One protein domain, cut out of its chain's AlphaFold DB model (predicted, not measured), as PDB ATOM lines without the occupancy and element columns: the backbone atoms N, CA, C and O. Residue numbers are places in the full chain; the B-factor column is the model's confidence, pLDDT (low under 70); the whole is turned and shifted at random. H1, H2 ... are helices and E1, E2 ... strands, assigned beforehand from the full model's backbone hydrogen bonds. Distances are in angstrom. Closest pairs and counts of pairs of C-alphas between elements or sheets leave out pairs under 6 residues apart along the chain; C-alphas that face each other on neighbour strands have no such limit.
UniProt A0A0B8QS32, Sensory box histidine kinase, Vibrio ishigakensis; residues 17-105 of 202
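Overview. This is residues 17 to 105 of the 202 residues of the protein "Sensory box histidine kinase" of Vibrio ishigakensis (UniProt A0A0B8QS32). Two parallel strands, E1 and E2, make a small ribbon in the middle, with H2 packed mainly on E2 and H3 out on the other side of the ribbon from H2. H1 stands crosswise at one end of the long axis, meeting the last residues of H2, while the unnamed stretch 48 to 63 loops round near the other end. The printed part has 89 residues, with three named helices and two named strands in the order H1, E1, H2, E2, H3; the class is mixed, with under half of the residues in named elements. It is only just loose, close to compact, with a radius of gyration of the C-alphas of 14.7 A, and elongated, spanning 44 by 26 by 22 A.

Along the chain. Find C-alpha 42 at (26.946, 24.484, 49.003); from there E1, residues 42 to 47, runs 15.7 A. E2, residues 79 to 85, covers 18.1 A. H2, residues 64 to 75, is 16.5 A long, and H1, residues 23 to 34, begins at (27.122, 43.097, 44.807) and is 15.7 A long. H3, residues 92 to 96, ends at C-alpha 96 (18.755, 28.921, 61.216).

Arrangement. Look across E1 and E2, parallel at 29 degrees: N 43 and O 79 are 2.9 A apart, N 84 and O 45 2.8 A. E1, H2, E2 form a strand-helix-strand unit, two parallel strands joined through a helix, with a right-handed crossover. The closest C-alphas of H2 and E2 are Gln 70 and Leu 80, 5.6 A; H2 and E1 are near each other. H1, with residues 27 to 31 alone, touches H2, about perpendicular at 81 degrees, closest at C-alphas 31 and 75, 6.0 A. H3 is apart from H1 and H2; its closest C-alpha pair with E1 is Leu 95 and Phe 46, 7.8 A. Residues 103 to 104 pair parallel with 45 to 46 of E1. In H1, H2 and H3, every O i to N i+4 pair is within hydrogen-bond range.

Size, cuts and confidence. The C-alphas farthest apart, Ser 17 and Asn 50, are 44.6 A apart. The printed part has no cut. The link from E1 to H2 is long. The model's pLDDT is under 70 at residues 36 to 39 and 88 to 90.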
ATOM      1  N   SER A  17      37.871  49.641  49.241       85.94
ATOM      2  CA  SER A  17      37.639  49.226  47.857       85.94
ATOM      3  C   SER A  17      36.750  47.986  47.765       85.94
ATOM      4  O   SER A  17      35.848  47.952  46.935       85.94
ATOM      5  N   ILE A  18      36.957  46.989  48.635       84.50
ATOM      6  CA  ILE A  18      36.121  45.779  48.678       84.50
ATOM      7  C   ILE A  18      34.704  46.124  49.154       84.50
ATOM      8  O   ILE A  18      33.734  45.730  48.517       84.50
ATOM      9  N   SER A  19      34.560  46.896  50.233       84.12
ATOM     10  CA  SER A  19      33.248  47.265  50.782       84.12
ATOM     11  C   SER A  19      32.450  48.208  49.879       84.12
ATOM     12  O   SER A  19      31.225  48.207  49.946       84.12
ATOM     13  N   ALA A  20      33.116  49.013  49.050       87.62
ATOM     14  CA  ALA A  20      32.458  49.874  48.068       87.62
ATOM     15  C   ALA A  20      32.062  49.130  46.782       87.62
ATOM     16  O   ALA A  20      31.365  49.707  45.947       87.62
ATOM     17  N   MET A  21      32.511  47.882  46.597       88.25
ATOM     18  CA  MET A  21      32.211  47.110  45.399       88.25
ATOM     19  C   MET A  21      30.730  46.703  45.387       88.25
ATOM     20  O   MET A  21      30.283  46.038  46.326       88.25
ATOM     21  N   PRO A  22      29.971  47.045  44.334       88.62
ATOM     22  CA  PRO A  22      28.586  46.610  44.188       88.62
ATOM     23  C   PRO A  22      28.444  45.078  44.171       88.62
ATOM     24  O   PRO A  22      29.315  44.375  43.652       88.62
ATOM     25  N   TYR A  23      27.348  44.548  44.726       81.56
ATOM     26  CA  TYR A  23      27.122  43.097  44.807       81.56
ATOM     27  C   TYR A  23      27.018  42.421  43.438       81.56
ATOM     28  O   TYR A  23      27.448  41.287  43.295       81.56
ATOM     29  N   ASP A  24      26.491  43.100  42.423       81.62
ATOM     30  CA  ASP A  24      26.458  42.616  41.040       81.62
ATOM     31  C   ASP A  24      27.867  42.410  40.469       81.62
ATOM     32  O   ASP A  24      28.116  41.413  39.796       81.62
ATOM     33  N   VAL A  25      28.817  43.288  40.807       84.19
ATOM     34  CA  VAL A  25      30.227  43.127  40.423       84.19
ATOM     35  C   VAL A  25      30.872  41.976  41.193       84.19
ATOM     36  O   VAL A  25      31.558  41.152  40.591       84.19
ATOM     37  N   GLN A  26      30.632  41.881  42.506       82.56
ATOM     38  CA  GLN A  26      31.145  40.774  43.325       82.56
ATOM     39  C   GLN A  26      30.630  39.420  42.821       82.56
ATOM     40  O   GLN A  26      31.424  38.512  42.580       82.56
ATOM     41  N   ASN A  27      29.319  39.310  42.602       79.44
ATOM     42  CA  ASN A  27      28.673  38.109  42.085       79.44
ATOM     43  C   ASN A  27      29.167  37.784  40.677       79.44
ATOM     44  O   ASN A  27      29.463  36.631  40.409       79.44
ATOM     45  N   GLY A  28      29.346  38.781  39.802       81.44
ATOM     46  CA  GLY A  28      29.902  38.566  38.465       81.44
ATOM     47  C   GLY A  28      31.337  38.028  38.485       81.44
ATOM     48  O   GLY A  28      31.671  37.146  37.696       81.44
ATOM     49  N   ILE A  29      32.180  38.505  39.411       81.56
ATOM     50  CA  ILE A  29      33.527  37.951  39.623       81.56
ATOM     51  C   ILE A  29      33.419  36.501  40.100       81.56
ATOM     52  O   ILE A  29      34.050  35.625  39.513       81.56
ATOM     53  N   LEU A  30      32.620  36.232  41.138       79.12
ATOM     54  CA  LEU A  30      32.451  34.879  41.668       79.12
ATOM     55  C   LEU A  30      31.916  33.926  40.598       79.12
ATOM     56  O   LEU A  30      32.513  32.884  40.368       79.12
ATOM     57  N   GLN A  31      30.862  34.312  39.889       77.00
ATOM     58  CA  GLN A  31      30.279  33.530  38.812       77.00
ATOM     59  C   GLN A  31      31.315  33.230  37.721       77.00
ATOM     60  O   GLN A  31      31.499  32.076  37.358       77.00
ATOM     61  N   HIS A  32      32.068  34.229  37.251       81.12
ATOM     62  CA  HIS A  32      33.069  34.021  36.202       81.12
ATOM     63  C   HIS A  32      34.143  32.992  36.583       81.12
ATOM     64  O   HIS A  32      34.541  32.175  35.753       81.12
ATOM     65  N   TRP A  33      34.624  33.037  37.828       75.44
ATOM     66  CA  TRP A  33      35.702  32.161  38.289       75.44
ATOM     67  C   TRP A  33      35.208  30.803  38.779       75.44
ATOM     68  O   TRP A  33      35.921  29.815  38.620       75.44
ATOM     69  N   PHE A  34      34.001  30.744  39.338       71.00
ATOM     70  CA  PHE A  34      33.454  29.535  39.941       71.00
ATOM     71  C   PHE A  34      32.423  28.823  39.075       71.00
ATOM     72  O   PHE A  34      32.069  27.709  39.433       71.00
ATOM     73  N   ASP A  35      31.970  29.365  37.938       70.12
ATOM     74  CA  ASP A  35      30.891  28.768  37.127       70.12
ATOM     75  C   ASP A  35      31.125  27.283  36.806       70.12
ATOM     76  O   ASP A  35      30.180  26.495  36.858       70.12
ATOM     77  N   ASN A  36      32.388  26.903  36.574       67.50
ATOM     78  CA  ASN A  36      32.821  25.536  36.265       67.50
ATOM     79  C   ASN A  36      33.637  24.868  37.387       67.50
ATOM     80  O   ASN A  36      34.250  23.823  37.153       67.50
ATOM     81  N   ASP A  37      33.709  25.467  38.578       69.69
ATOM     82  CA  ASP A  37      34.473  24.903  39.689       69.69
ATOM     83  C   ASP A  37      33.697  23.729  40.322       69.69
ATOM     84  O   ASP A  37      32.551  23.906  40.744       69.69
ATOM     85  N   PRO A  38      34.285  22.521  40.418       66.44
ATOM     86  CA  PRO A  38      33.659  21.390  41.105       66.44
ATOM     87  C   PRO A  38      33.517  21.584  42.629       66.44
ATOM     88  O   PRO A  38      32.866  20.763  43.280       66.44
ATOM     89  N   PHE A  39      34.113  22.632  43.205       69.19
ATOM     90  CA  PHE A  39      34.149  22.923  44.639       69.19
ATOM     91  C   PHE A  39      33.357  24.177  45.035       69.19
ATOM     92  O   PHE A  39      33.699  24.837  46.020       69.19
ATOM     93  N   LYS A  40      32.280  24.511  44.311       79.44
ATOM     94  CA  LYS A  40      31.339  25.550  44.756       79.44
ATOM     95  C   LYS A  40      30.860  25.273  46.183       79.44
ATOM     96  O   LYS A  40      30.506  24.147  46.547       79.44
ATOM     97  N   ASN A  41      30.829  26.326  46.995       86.12
ATOM     98  CA  ASN A  41      30.277  26.240  48.340       86.12
ATOM     99  C   ASN A  41      28.780  25.936  48.247       86.12
ATOM    100  O   ASN A  41      28.038  26.630  47.548       86.12
ATOM    101  N   ARG A  42      28.347  24.898  48.962       90.19
ATOM    102  CA  ARG A  42      26.946  24.484  49.003       90.19
ATOM    103  C   ARG A  42      26.234  25.176  50.147       90.19
ATOM    104  O   ARG A  42      26.701  25.091  51.278       90.19
ATOM    105  N   LEU A  43      25.099  25.791  49.843       92.31
ATOM    106  CA  LEU A  43      24.229  26.405  50.839       92.31
ATOM    107  C   LEU A  43      23.059  25.469  51.130       92.31
ATOM    108  O   LEU A  43      22.262  25.162  50.242       92.31
ATOM    109  N   ASN A  44      22.952  25.000  52.367       92.19
ATOM    110  CA  ASN A  44      21.837  24.172  52.809       92.19
ATOM    111  C   ASN A  44      20.715  25.062  53.337       92.19
ATOM    112  O   ASN A  44      20.961  26.108  53.941       92.19
ATOM    113  N   GLY A  45      19.469  24.633  53.175       91.00
ATOM    114  CA  GLY A  45      18.360  25.452  53.641       91.00
ATOM    115  C   GLY A  45      17.072  24.712  53.911       91.00
ATOM    116  O   GLY A  45      16.918  23.525  53.629       91.00
ATOM    117  N   PHE A  46      16.123  25.450  54.474       88.69
ATOM    118  CA  PHE A  46      14.771  24.970  54.731       88.69
ATOM    119  C   PHE A  46      13.778  25.502  53.710       88.69
ATOM    120  O   PHE A  46      13.831  26.671  53.328       88.69
ATOM    121  N   MET A  47      12.816  24.664  53.329       85.88
ATOM    122  CA  MET A  47      11.666  25.090  52.533       85.88
ATOM    123  C   MET A  47      10.437  24.219  52.798       85.88
ATOM    124  O   MET A  47      10.536  23.092  53.291       85.88
ATOM    125  N   TYR A  48       9.263  24.735  52.441       83.25
ATOM    126  CA  TYR A  48       8.034  23.947  52.423       83.25
ATOM    127  C   TYR A  48       7.932  23.146  51.124       83.25
ATOM    128  O   TYR A  48       8.053  23.706  50.033       83.25
ATOM    129  N   PHE A  49       7.648  21.851  51.242       82.25
ATOM    130  CA  PHE A  49       7.461  20.931  50.118       82.25
ATOM    131  C   PHE A  49       5.990  20.589  49.889       82.25
ATOM    132  O   PHE A  49       5.137  20.874  50.731       82.25
ATOM    133  N   ASN A  50       5.706  19.952  48.752       80.19
ATOM    134  CA  ASN A  50       4.366  19.569  48.302       80.19
ATOM    135  C   ASN A  50       3.426  20.766  48.066       80.19
ATOM    136  O   ASN A  50       2.226  20.682  48.322       80.19
ATOM    137  N   ARG A  51       3.968  21.878  47.556       80.69
ATOM    138  CA  ARG A  51       3.229  23.097  47.193       80.69
ATOM    139  C   ARG A  51       3.216  23.279  45.682       80.69
ATOM    140  O   ARG A  51       3.825  24.203  45.153       80.69
ATOM    141  N   VAL A  52       2.556  22.377  44.967       80.88
ATOM    142  CA  VAL A  52       2.525  22.392  43.495       80.88
ATOM    143  C   VAL A  52       1.873  23.691  42.979       80.88
ATOM    144  O   VAL A  52       0.813  24.059  43.486       80.88
ATOM    145  N   PRO A  53       2.448  24.388  41.972       84.00
ATOM    146  CA  PRO A  53       3.655  24.058  41.194       84.00
ATOM    147  C   PRO A  53       4.959  24.686  41.731       84.00
ATOM    148  O   PRO A  53       5.999  24.623  41.076       84.00
ATOM    149  N   TYR A  54       4.919  25.329  42.898       86.25
ATOM    150  CA  TYR A  54       6.063  26.022  43.490       86.25
ATOM    151  C   TYR A  54       7.129  25.056  43.993       86.25
ATOM    152  O   TYR A  54       8.308  25.263  43.718       86.25
ATOM    153  N   THR A  55       6.727  24.002  44.698       85.88
ATOM    154  CA  THR A  55       7.632  22.986  45.245       85.88
ATOM    155  C   THR A  55       6.968  21.612  45.180       85.88
ATOM    156  O   THR A  55       5.762  21.481  45.401       85.88
ATOM    157  N   TYR A  56       7.740  20.577  44.863       85.25
ATOM    158  CA  TYR A  56       7.269  19.188  44.832       85.25
ATOM    159  C   TYR A  56       7.799  18.430  46.059       85.25
ATOM    160  O   TYR A  56       7.908  19.025  47.132       85.25
ATOM    161  N   ALA A  57       8.080  17.133  45.946       82.12
ATOM    162  CA  ALA A  57       8.665  16.354  47.031       82.12
ATOM    163  C   ALA A  57      10.102  16.816  47.339       82.12
ATOM    164  O   ALA A  57      10.792  17.349  46.466       82.12
ATOM    165  N   ALA A  58      10.555  16.614  48.578       74.12
ATOM    166  CA  ALA A  58      11.833  17.144  49.064       74.12
ATOM    167  C   ALA A  58      13.070  16.641  48.307       74.12
ATOM    168  O   ALA A  58      14.075  17.338  48.212       74.12
ATOM    169  N   ASP A  59      12.973  15.440  47.756       74.56
ATOM    170  CA  ASP A  59      13.989  14.749  46.970       74.56
ATOM    171  C   ASP A  59      13.915  15.055  45.469       74.56
ATOM    172  O   ASP A  59      14.838  14.724  44.731       74.56
ATOM    173  N   SER A  60      12.832  15.683  45.006       75.94
ATOM    174  CA  SER A  60      12.599  15.865  43.574       75.94
ATOM    175  C   SER A  60      13.481  16.939  42.941       75.94
ATOM    176  O   SER A  60      13.744  16.851  41.749       75.94
ATOM    177  N   GLY A  61      13.919  17.951  43.702       76.00
ATOM    178  CA  GLY A  61      14.663  19.093  43.155       76.00
ATOM    179  C   GLY A  61      13.901  19.856  42.061       76.00
ATOM    180  O   GLY A  61      14.502  20.409  41.146       76.00
ATOM    181  N   VAL A  62      12.565  19.832  42.103       84.44
ATOM    182  CA  VAL A  62      11.700  20.412  41.069       84.44
ATOM    183  C   VAL A  62      10.699  21.379  41.701       84.44
ATOM    184  O   VAL A  62      10.216  21.177  42.821       84.44
ATOM    185  N   GLY A  63      10.358  22.429  40.952       88.25
ATOM    186  CA  GLY A  63       9.323  23.406  41.284       88.25
ATOM    187  C   GLY A  63       9.760  24.830  40.962       88.25
ATOM    188  O   GLY A  63      10.953  25.116  40.934       88.25
ATOM    189  N   LEU A  64       8.803  25.731  40.730       89.81
ATOM    190  CA  LEU A  64       9.113  27.124  40.381       89.81
ATOM    191  C   LEU A  64       9.989  27.804  41.437       89.81
ATOM    192  O   LEU A  64      10.962  28.468  41.103       89.81
ATOM    193  N   GLU A  65       9.654  27.629  42.712       89.06
ATOM    194  CA  GLU A  65      10.383  28.250  43.816       89.06
ATOM    195  C   GLU A  65      11.760  27.606  44.008       89.06
ATOM    196  O   GLU A  65      12.734  28.319  44.230       89.06
ATOM    197  N   TYR A  66      11.863  26.284  43.830       89.62
ATOM    198  CA  TYR A  66      13.150  25.585  43.841       89.62
ATOM    199  C   TYR A  66      14.077  26.104  42.732       89.62
ATOM    200  O   TYR A  66      15.208  26.491  43.013       89.62
ATOM    201  N   SER A  67      13.581  26.194  41.494       90.88
ATOM    202  CA  SER A  67      14.358  26.685  40.351       90.88
ATOM    203  C   SER A  67      14.780  28.147  40.510       90.88
ATOM    204  O   SER A  67      15.909  28.482  40.175       90.88
ATOM    205  N   ILE A  68      13.919  29.013  41.065       91.69
ATOM    206  CA  ILE A  68      14.281  30.412  41.352       91.69
ATOM    207  C   ILE A  68      15.461  30.479  42.331       91.69
ATOM    208  O   ILE A  68      16.409  31.223  42.090       91.69
ATOM    209  N   ILE A  69      15.412  29.712  43.424       91.81
ATOM    210  CA  ILE A  69      16.469  29.709  44.448       91.81
ATOM    211  C   ILE A  69      17.761  29.119  43.886       91.81
ATOM    212  O   ILE A  69      18.830  29.685  44.099       91.81
ATOM    213  N   GLN A  70      17.661  28.014  43.146       91.00
ATOM    214  CA  GLN A  70      18.808  27.392  42.498       91.00
ATOM    215  C   GLN A  70      19.509  28.379  41.558       91.00
ATOM    216  O   GLN A  70      20.696  28.642  41.730       91.00
ATOM    217  N   SER A  71      18.772  28.989  40.623       90.00
ATOM    218  CA  SER A  71      19.344  29.959  39.684       90.00
ATOM    219  C   SER A  71      19.906  31.200  40.380       90.00
ATOM    220  O   SER A  71      20.896  31.763  39.919       90.00
ATOM    221  N   LEU A  72      19.305  31.630  41.496       89.94
ATOM    222  CA  LEU A  72      19.829  32.733  42.300       89.94
ATOM    223  C   LEU A  72      21.204  32.394  42.886       89.94
ATOM    224  O   LEU A  72      22.120  33.205  42.784       89.94
ATOM    225  N   PHE A  73      21.356  31.220  43.500       90.44
ATOM    226  CA  PHE A  73      22.631  30.815  44.088       90.44
ATOM    227  C   PHE A  73      23.698  30.550  43.038       90.44
ATOM    228  O   PHE A  73      24.822  31.019  43.212       90.44
ATOM    229  N   GLU A  74      23.336  29.922  41.921       87.12
ATOM    230  CA  GLU A  74      24.249  29.723  40.795       87.12
ATOM    231  C   GLU A  74      24.786  31.068  40.279       87.12
ATOM    232  O   GLU A  74      25.995  31.230  40.133       87.12
ATOM    233  N   ALA A  75      23.918  32.076  40.120       85.50
ATOM    234  CA  ALA A  75      24.315  33.431  39.724       85.50
ATOM    235  C   ALA A  75      25.188  34.156  40.769       85.50
ATOM    236  O   ALA A  75      25.852  35.143  40.456       85.50
ATOM    237  N   MET A  76      25.188  33.687  42.016       84.94
ATOM    238  CA  MET A  76      26.045  34.187  43.092       84.94
ATOM    239  C   MET A  76      27.339  33.369  43.257       84.94
ATOM    240  O   MET A  76      28.159  33.701  44.111       84.94
ATOM    241  N   GLY A  77      27.539  32.316  42.456       83.75
ATOM    242  CA  GLY A  77      28.692  31.417  42.560       83.75
ATOM    243  C   GLY A  77      28.576  30.363  43.669       83.75
ATOM    244  O   GLY A  77      29.588  29.795  44.077       83.75
ATOM    245  N   TYR A  78      27.364  30.097  44.160       88.81
ATOM    246  CA  TYR A  78      27.062  29.049  45.136       88.81
ATOM    247  C   TYR A  78      26.285  27.904  44.489       88.81
ATOM    248  O   TYR A  78      25.574  28.095  43.505       88.81
ATOM    249  N   ASP A  79      26.366  26.723  45.096       88.94
ATOM    250  CA  ASP A  79      25.500  25.597  44.754       88.94
ATOM    251  C   ASP A  79      24.371  25.457  45.775       88.94
ATOM    252  O   ASP A  79      24.556  25.636  46.984       88.94
ATOM    253  N   LEU A  80      23.195  25.066  45.290       90.12
ATOM    254  CA  LEU A  80      22.100  24.673  46.163       90.12
ATOM    255  C   LEU A  80      22.433  23.327  46.827       90.12
ATOM    256  O   LEU A  80      22.613  22.305  46.166       90.12
ATOM    257  N   GLY A  81      22.547  23.345  48.151       89.25
ATOM    258  CA  GLY A  81      22.851  22.185  48.974       89.25
ATOM    259  C   GLY A  81      21.616  21.360  49.331       89.25
ATOM    260  O   GLY A  81      20.616  21.296  48.614       89.25
ATOM    261  N   ARG A  82      21.687  20.690  50.483       88.38
ATOM    262  CA  ARG A  82      20.582  19.887  51.000       88.38
ATOM    263  C   ARG A  82      19.428  20.796  51.410       88.38
ATOM    264  O   ARG A  82      19.584  21.660  52.270       88.38
ATOM    265  N   MET A  83      18.248  20.499  50.874       88.25
ATOM    266  CA  MET A  83      17.006  21.109  51.328       88.25
ATOM    267  C   MET A  83      16.329  20.244  52.388       88.25
ATOM    268  O   MET A  83      16.130  19.041  52.207       88.25
ATOM    269  N   ILE A  84      15.975  20.860  53.511       86.69
ATOM    270  CA  ILE A  84      15.299  20.206  54.627       86.69
ATOM    271  C   ILE A  84      13.836  20.653  54.643       86.69
ATOM    272  O   ILE A  84      13.515  21.835  54.509       86.69
ATOM    273  N   ALA A  85      12.930  19.689  54.794       83.75
ATOM    274  CA  ALA A  85      11.503  19.960  54.827       83.75
ATOM    275  C   ALA A  85      11.112  20.699  56.112       83.75
ATOM    276  O   ALA A  85      11.276  20.179  57.215       83.75
ATOM    277  N   ALA A  86      10.561  21.902  55.960       78.56
ATOM    278  CA  ALA A  86       9.944  22.639  57.052       78.56
ATOM    279  C   ALA A  86       8.501  22.161  57.296       78.56
ATOM    280  O   ALA A  86       7.796  21.750  56.370       78.56
ATOM    281  N   ASN A  87       8.040  22.252  58.547       74.25
ATOM    282  CA  ASN A  87       6.640  22.037  58.924       74.25
ATOM    283  C   ASN A  87       5.984  23.360  59.379       74.25
ATOM    284  O   ASN A  87       6.670  24.350  59.636       74.25
ATOM    285  N   LYS A  88       4.648  23.402  59.476       67.69
ATOM    286  CA  LYS A  88       3.901  24.629  59.830       67.69
ATOM    287  C   LYS A  88       4.211  25.182  61.224       67.69
ATOM    288  O   LYS A  88       4.004  26.366  61.455       67.69
ATOM    289  N   ALA A  89       4.649  24.334  62.152       66.62
ATOM    290  CA  ALA A  89       4.925  24.704  63.537       66.62
ATOM    291  C   ALA A  89       6.366  25.190  63.748       66.62
ATOM    292  O   ALA A  89       6.743  25.501  64.877       66.62
ATOM    293  N   VAL A  90       7.187  25.222  62.695       69.31
ATOM    294  CA  VAL A  90       8.601  25.522  62.858       69.31
ATOM    295  C   VAL A  90       8.857  27.018  63.022       69.31
ATOM    296  O   VAL A  90       8.407  27.841  62.227       69.31
ATOM    297  N   ASN A  91       9.666  27.345  64.026       76.75
ATOM    298  CA  ASN A  91      10.294  28.644  64.183       76.75
ATOM    299  C   ASN A  91      11.583  28.709  63.348       76.75
ATOM    300  O   ASN A  91      12.556  28.007  63.626       76.75
ATOM    301  N   PHE A  92      11.606  29.569  62.331       76.38
ATOM    302  CA  PHE A  92      12.763  29.715  61.445       76.38
ATOM    303  C   PHE A  92      14.029  30.207  62.148       76.38
ATOM    304  O   PHE A  92      15.122  29.899  61.684       76.38
ATOM    305  N   LYS A  93      13.904  30.920  63.272       78.00
ATOM    306  CA  LYS A  93      15.059  31.288  64.097       78.00
ATOM    307  C   LYS A  93      15.785  30.051  64.609       78.00
ATOM    308  O   LYS A  93      17.002  29.945  64.478       78.00
ATOM    309  N   ASP A  94      15.025  29.118  65.167       79.62
ATOM    310  CA  ASP A  94      15.583  27.905  65.755       79.62
ATOM    311  C   ASP A  94      16.199  27.032  64.657       79.62
ATOM    312  O   ASP A  94      17.260  26.455  64.858       79.62
ATOM    313  N   LEU A  95      15.594  27.017  63.463       77.81
ATOM    314  CA  LEU A  95      16.153  26.329  62.297       77.81
ATOM    315  C   LEU A  95      17.469  26.912  61.802       77.81
ATOM    316  O   LEU A  95      18.388  26.160  61.509       77.81
ATOM    317  N   LEU A  96      17.547  28.236  61.679       83.81
ATOM    318  CA  LEU A  96      18.755  28.921  61.216       83.81
ATOM    319  C   LEU A  96      19.864  28.922  62.275       83.81
ATOM    320  O   LEU A  96      20.992  29.291  61.981       83.81
ATOM    321  N   SER A  97      19.551  28.496  63.501       82.75
ATOM    322  CA  SER A  97      20.541  28.255  64.554       82.75
ATOM    323  C   SER A  97      21.141  26.842  64.490       82.75
ATOM    324  O   SER A  97      22.058  26.542  65.254       82.75
ATOM    325  N   ILE A  98      20.622  25.960  63.626       82.00
ATOM    326  CA  ILE A  98      21.158  24.609  63.423       82.00
ATOM    327  C   ILE A  98      22.440  24.706  62.597       82.00
ATOM    328  O   ILE A  98      22.464  25.344  61.546       82.00
ATOM    329  N   ASP A  99      23.491  24.028  63.055       79.56
ATOM    330  CA  ASP A  99      24.763  23.988  62.339       79.56
ATOM    331  C   ASP A  99      24.609  23.370  60.938       79.56
ATOM    332  O   ASP A  99      23.928  22.356  60.749       79.56
ATOM    333  N   GLY A 100      25.244  23.999  59.951       83.62
ATOM    334  CA  GLY A 100      25.162  23.598  58.548       83.62
ATOM    335  C   GLY A 100      23.853  23.959  57.841       83.62
ATOM    336  O   GLY A 100      23.539  23.317  56.838       83.62
ATOM    337  N   VAL A 101      23.091  24.936  58.343       88.88
ATOM    338  CA  VAL A 101      21.926  25.533  57.670       88.88
ATOM    339  C   VAL A 101      22.200  27.012  57.420       88.88
ATOM    340  O   VAL A 101      22.432  27.772  58.353       88.88
ATOM    341  N   ASP A 102      22.101  27.428  56.162       91.06
ATOM    342  CA  ASP A 102      22.521  28.762  55.726       91.06
ATOM    343  C   ASP A 102      21.338  29.687  55.423       91.06
ATOM    344  O   ASP A 102      21.444  30.907  55.548       91.06
ATOM    345  N   PHE A 103      20.190  29.132  55.013       91.00
ATOM    346  CA  PHE A 103      19.036  29.943  54.626       91.00
ATOM    347  C   PHE A 103      17.682  29.255  54.846       91.00
ATOM    348  O   PHE A 103      17.560  28.042  55.019       91.00
ATOM    349  N   ALA A 104      16.625  30.063  54.812       88.12
ATOM    350  CA  ALA A 104      15.246  29.604  54.822       88.12
ATOM    351  C   ALA A 104      14.470  30.279  53.690       88.12
ATOM    352  O   ALA A 104      14.512  31.499  53.536       88.12
ATOM    353  N   ALA A 105      13.744  29.478  52.919       86.75
ATOM    354  CA  ALA A 105      12.918  29.917  51.806       86.75
ATOM    355  C   ALA A 105      11.430  29.663  52.073       86.75
ATOM    356  O   ALA A 105      11.047  29.014  53.048       86.75
TER     357      ALA A 105